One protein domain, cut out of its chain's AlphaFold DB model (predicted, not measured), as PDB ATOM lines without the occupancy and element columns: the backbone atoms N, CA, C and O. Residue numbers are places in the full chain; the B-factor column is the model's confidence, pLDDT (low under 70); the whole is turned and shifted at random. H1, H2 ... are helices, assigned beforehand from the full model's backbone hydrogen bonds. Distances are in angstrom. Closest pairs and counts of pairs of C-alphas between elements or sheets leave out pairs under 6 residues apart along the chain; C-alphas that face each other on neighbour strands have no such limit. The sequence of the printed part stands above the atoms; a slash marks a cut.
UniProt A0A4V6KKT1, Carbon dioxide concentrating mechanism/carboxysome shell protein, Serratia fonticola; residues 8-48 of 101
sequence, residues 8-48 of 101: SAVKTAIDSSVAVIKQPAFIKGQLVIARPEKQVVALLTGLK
ATOM      1  N   SER A   8     -28.385  -0.314  43.948       95.56
ATOM      2  CA  SER A   8     -28.896   0.958  44.464       95.56
ATOM      3  C   SER A   8     -28.625   2.108  43.493       95.56
ATOM      4  O   SER A   8     -29.548   2.833  43.129       95.56
ATOM      5  N   ALA A   9     -27.386   2.235  43.017       96.75
ATOM      6  CA  ALA A   9     -26.987   3.274  42.073       96.75
ATOM      7  C   ALA A   9     -27.733   3.147  40.736       96.75
ATOM      8  O   ALA A   9     -28.252   4.134  40.217       96.75
ATOM      9  N   VAL A  10     -27.842   1.926  40.203       96.12
ATOM     10  CA  VAL A  10     -28.542   1.655  38.939       96.12
ATOM     11  C   VAL A  10     -30.025   1.993  39.051       96.12
ATOM     12  O   VAL A  10     -30.570   2.642  38.157       96.12
ATOM     13  N   LYS A  11     -30.678   1.606  40.151       95.62
ATOM     14  CA  LYS A  11     -32.091   1.918  40.371       95.62
ATOM     15  C   LYS A  11     -32.325   3.428  40.429       95.62
ATOM     16  O   LYS A  11     -33.179   3.933  39.708       95.62
ATOM     17  N   THR A  12     -31.526   4.148  41.215       96.88
ATOM     18  CA  THR A  12     -31.628   5.610  41.328       96.88
ATOM     19  C   THR A  12     -31.385   6.306  39.992       96.88
ATOM     20  O   THR A  12     -32.104   7.246  39.653       96.88
ATOM     21  N   ALA A  13     -30.411   5.839  39.205       95.81
ATOM     22  CA  ALA A  13     -30.137   6.390  37.882       95.81
ATOM     23  C   ALA A  13     -31.334   6.223  36.934       95.81
ATOM     24  O   ALA A  13     -31.695   7.168  36.233       95.81
ATOM     25  N   ILE A  14     -31.978   5.051  36.941       95.06
ATOM     26  CA  ILE A  14     -33.156   4.785  36.109       95.06
ATOM     27  C   ILE A  14     -34.329   5.651  36.553       95.06
ATOM     28  O   ILE A  14     -34.867   6.380  35.724       95.06
ATOM     29  N   ASP A  15     -34.667   5.641  37.842       94.75
ATOM     30  CA  ASP A  15     -35.789   6.418  38.379       94.75
ATOM     31  C   ASP A  15     -35.618   7.918  38.078       94.75
ATOM     32  O   ASP A  15     -36.542   8.576  37.598       94.75
ATOM     33  N   SER A  16     -34.399   8.440  38.250       95.25
ATOM     34  CA  SER A  16     -34.070   9.834  37.925       95.25
ATOM     35  C   SER A  16     -34.164  10.112  36.423       95.25
ATOM     36  O   SER A  16     -34.697  11.140  36.018       95.25
ATOM     37  N   SER A  17     -33.676   9.198  35.578       92.19
ATOM     38  CA  SER A  17     -33.734   9.366  34.121       92.19
ATOM     39  C   SER A  17     -35.170   9.370  33.592       92.19
ATOM     40  O   SER A  17     -35.507  10.184  32.738       92.19
ATOM     41  N   VAL A  18     -36.028   8.510  34.144       93.00
ATOM     42  CA  VAL A  18     -37.447   8.408  33.790       93.00
ATOM     43  C   VAL A  18     -38.196   9.666  34.218       93.00
ATOM     44  O   VAL A  18     -38.976  10.196  33.432       93.00
ATOM     45  N   ALA A  19     -37.905  10.199  35.407       93.75
ATOM     46  CA  ALA A  19     -38.535  11.417  35.914       93.75
ATOM     47  C   ALA A  19     -38.281  12.660  35.035       93.75
ATOM     48  O   ALA A  19     -39.100  13.576  35.015       93.75
ATOM     49  N   VAL A  20     -37.169  12.703  34.291       95.06
ATOM     50  CA  VAL A  20     -36.825  13.830  33.402       95.06
ATOM     51  C   VAL A  20     -37.564  13.760  32.056       95.06
ATOM     52  O   VAL A  20     -37.729  14.775  31.372       95.06
ATOM     53  N   ILE A  21     -38.036  12.580  31.651       92.81
ATOM     54  CA  ILE A  21     -38.704  12.384  30.362       92.81
ATOM     55  C   ILE A  21     -40.150  12.889  30.460       92.81
ATOM     56  O   ILE A  21     -41.020  12.251  31.044       92.81
ATOM     57  N   LYS A  22     -40.426  14.036  29.827       88.94
ATOM     58  CA  LYS A  22     -41.747  14.698  29.857       88.94
ATOM     59  C   LYS A  22     -42.870  13.895  29.197       88.94
ATOM     60  O   LYS A  22     -44.031  14.073  29.547       88.94
ATOM     61  N   GLN A  23     -42.541  13.065  28.206       91.38
ATOM     62  CA  GLN A  23     -43.516  12.262  27.470       91.38
ATOM     63  C   GLN A  23     -43.333  10.776  27.804       91.38
ATOM     64  O   GLN A  23     -42.422  10.142  27.263       91.38
ATOM     65  N   PRO A  24     -44.200  10.189  28.648       84.06
ATOM     66  CA  PRO A  24     -44.051   8.797  29.074       84.06
ATOM     67  C   PRO A  24     -44.182   7.805  27.908       84.06
ATOM     68  O   PRO A  24     -43.600   6.730  27.960       84.06
ATOM     69  N   ALA A  25     -44.861   8.185  26.819       87.88
ATOM     70  CA  ALA A  25     -44.993   7.368  25.610       87.88
ATOM     71  C   ALA A  25     -43.650   7.046  24.919       87.88
ATOM     72  O   ALA A  25     -43.560   6.075  24.169       87.88
ATOM     73  N   PHE A  26     -42.595   7.825  25.171       87.75
ATOM     74  CA  PHE A  26     -41.257   7.530  24.650       87.75
ATOM     75  C   PHE A  26     -40.530   6.436  25.434       87.75
ATOM     76  O   PHE A  26     -39.546   5.872  24.951       87.75
ATOM     77  N   ILE A  27     -41.023   6.093  26.623       89.69
ATOM     78  CA  ILE A  27     -40.465   5.040  27.459       89.69
ATOM     79  C   ILE A  27     -41.206   3.746  27.136       89.69
ATOM     80  O   ILE A  27     -42.319   3.511  27.592       89.69
ATOM     81  N   LYS A  28     -40.566   2.872  26.357       89.44
ATOM     82  CA  LYS A  28     -41.134   1.548  26.044       89.44
ATOM     83  C   LYS A  28     -41.124   0.597  27.242       89.44
ATOM     84  O   LYS A  28     -41.923  -0.329  27.293       89.44
ATOM     85  N   GLY A  29     -40.201   0.801  28.177       90.50
ATOM     86  CA  GLY A  29     -40.085  -0.000  29.387       90.50
ATOM     87  C   GLY A  29     -38.778   0.247  30.132       90.50
ATOM     88  O   GLY A  29     -37.843   0.850  29.601       90.50
ATOM     89  N   GLN A  30     -38.725  -0.250  31.364       92.69
ATOM     90  CA  GLN A  30     -37.557  -0.214  32.241       92.69
ATOM     91  C   GLN A  30     -37.362  -1.587  32.891       92.69
ATOM     92  O   GLN A  30     -38.335  -2.253  33.241       92.69
ATOM     93  N   LEU A  31     -36.110  -2.012  33.056       94.06
ATOM     94  CA  LEU A  31     -35.763  -3.285  33.684       94.06
ATOM     95  C   LEU A  31     -34.478  -3.131  34.498       94.06
ATOM     96  O   LEU A  31     -33.491  -2.583  34.006       94.06
ATOM     97  N   VAL A  32     -34.486  -3.658  35.723       94.50
ATOM     98  CA  VAL A  32     -33.309  -3.749  36.594       94.50
ATOM     99  C   VAL A  32     -33.046  -5.214  36.898       94.50
ATOM    100  O   VAL A  32     -33.918  -5.911  37.410       94.50
ATOM    101  N   ILE A  33     -31.832  -5.674  36.601       94.19
ATOM    102  CA  ILE A  33     -31.395  -7.042  36.878       94.19
ATOM    103  C   ILE A  33     -30.326  -6.967  37.964       94.19
ATOM    104  O   ILE A  33     -29.222  -6.490  37.716       94.19
ATOM    105  N   ALA A  34     -30.659  -7.410  39.176       94.25
ATOM    106  CA  ALA A  34     -29.786  -7.284  40.343       94.25
ATOM    107  C   ALA A  34     -28.495  -8.115  40.234       94.25
ATOM    108  O   ALA A  34     -27.424  -7.681  40.653       94.25
ATOM    109  N   ARG A  35     -28.606  -9.330  39.691       94.62
ATOM    110  CA  ARG A  35     -27.495 -10.273  39.513       94.62
ATOM    111  C   ARG A  35     -27.599 -10.919  38.132       94.62
ATOM    112  O   ARG A  35     -28.092 -12.039  38.028       94.62
ATOM    113  N   PRO A  36     -27.225 -10.199  37.062       94.25
ATOM    114  CA  PRO A  36     -27.275 -10.750  35.718       94.25
ATOM    115  C   PRO A  36     -26.223 -11.848  35.554       94.25
ATOM    116  O   PRO A  36     -25.117 -11.762  36.091       94.25
ATOM    117  N   GLU A  37     -26.550 -12.869  34.770       96.88
ATOM    118  CA  GLU A  37     -25.566 -13.866  34.367       96.88
ATOM    119  C   GLU A  37     -24.484 -13.252  33.472       96.88
ATOM    120  O   GLU A  37     -24.720 -12.289  32.736       96.88
ATOM    121  N   LYS A  38     -23.293 -13.861  33.467       94.44
ATOM    122  CA  LYS A  38     -22.145 -13.378  32.680       94.44
ATOM    123  C   LYS A  38     -22.455 -13.262  31.183       94.44
ATOM    124  O   LYS A  38     -22.014 -12.311  30.544       94.44
ATOM    125  N   GLN A  39     -23.244 -14.193  30.639       94.62
ATOM    126  CA  GLN A  39     -23.654 -14.171  29.231       94.62
ATOM    127  C   GLN A  39     -24.507 -12.940  28.907       94.62
ATOM    128  O   GLN A  39     -24.278 -12.268  27.905       94.62
ATOM    129  N   VAL A  40     -25.438 -12.591  29.798       92.69
ATOM    130  CA  VAL A  40     -26.294 -11.408  29.649       92.69
ATOM    131  C   VAL A  40     -25.450 -10.137  29.669       92.69
ATOM    132  O   VAL A  40     -25.618  -9.273  28.813       92.69
ATOM    133  N   VAL A  41     -24.489 -10.038  30.591       92.69
ATOM    134  CA  VAL A  41     -23.575  -8.886  30.660       92.69
ATOM    135  C   VAL A  41     -22.772  -8.738  29.365       92.69
ATOM    136  O   VAL A  41     -22.664  -7.628  28.841       92.69
ATOM    137  N   ALA A  42     -22.249  -9.838  28.816       92.31
ATOM    138  CA  ALA A  42     -21.500  -9.821  27.561       92.31
ATOM    139  C   ALA A  42     -22.363  -9.348  26.378       92.31
ATOM    140  O   ALA A  42     -21.945  -8.464  25.627       92.31
ATOM    141  N   LEU A  43     -23.589  -9.867  26.257       91.81
ATOM    142  CA  LEU A  43     -24.539  -9.467  25.215       91.81
ATOM    143  C   LEU A  43     -24.899  -7.980  25.317       91.81
ATOM    144  O   LEU A  43     -24.785  -7.250  24.336       91.81
ATOM    145  N   LEU A  44     -25.267  -7.504  26.509       90.19
ATOM    146  CA  LEU A  44     -25.632  -6.100  26.730       90.19
ATOM    147  C   LEU A  44     -24.457  -5.148  26.473       90.19
ATOM    148  O   LEU A  44     -24.643  -4.066  25.918       90.19
ATOM    149  N   THR A  45     -23.237  -5.559  26.826       87.94
ATOM    150  CA  THR A  45     -22.026  -4.774  26.555       87.94
ATOM    151  C   THR A  45     -21.733  -4.708  25.057       87.94
ATOM    152  O   THR A  45     -21.417  -3.635  24.551       87.94
ATOM    153  N   GLY A  46     -21.917  -5.810  24.322       87.81
ATOM    154  CA  GLY A  46     -21.756  -5.853  22.863       87.81
ATOM    155  C   GLY A  46     -22.805  -5.049  22.081       87.81
ATOM    156  O   GLY A  46     -22.598  -4.742  20.906       87.81
ATOM    157  N   LEU A  47     -23.918  -4.691  22.725       87.19
ATOM    158  CA  LEU A  47     -24.953  -3.805  22.190       87.19
ATOM    159  C   LEU A  47     -24.706  -2.323  22.519       87.19
ATOM    160  O   LEU A  47     -25.381  -1.449  21.972       87.19
ATOM    161  N   LYS A  48     -23.750  -2.006  23.401       82.94
ATOM    162  CA  LYS A  48     -23.435  -0.624  23.779       82.94
ATOM    163  C   LYS A  48     -22.862   0.132  22.574       82.94
ATOM    164  O   LYS A  48     -21.932  -0.334  21.928       82.94
TER     165      LYS A  48
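Overview. This is residues 8 to 48 of the 101 residues of the protein "Carbon dioxide concentrating mechanism/carboxysome shell protein" of Serratia fonticola (UniProt A0A4V6KKT1). Begin with the longest helix, H1: beyond its last residue the long link of residues 21 to 37 turns, folds back past H1 and leads to the short helix H2 at the far end of an elongated, open shape. Residues 19 to 25 stick out at one end, and residues 35 to 48, of which 38 to 46 belong to H2, at the other. The printed part has 41 residues with two named helices, H1 then H2, and no named strand; its class is all helix. It is loose, with a radius of gyration of the C-alphas of 12.4 A and spans of 34 by 22 by 13 A.

Arrangement. Look first at H1, residues 8 to 20, then at H2, residues 38 to 46; the two are apart. In both helices, every O i to N i+4 pair is within hydrogen-bond range.

Along the chain. Find C-alpha 8 at (-28.896, 0.958, 44.464); from there H1 runs 18.7 A to C-alpha 20 at (-36.825, 13.830, 33.402). H2 runs 12.4 A, ending at C-alpha 46 at (-21.756, -5.853, 22.863).

Size, cuts and confidence. The C-alphas of Lys 22 and Lys 38 are the two farthest apart, 34.4 A. The printed part has no cut, and no printed residue is under 70 in pLDDT.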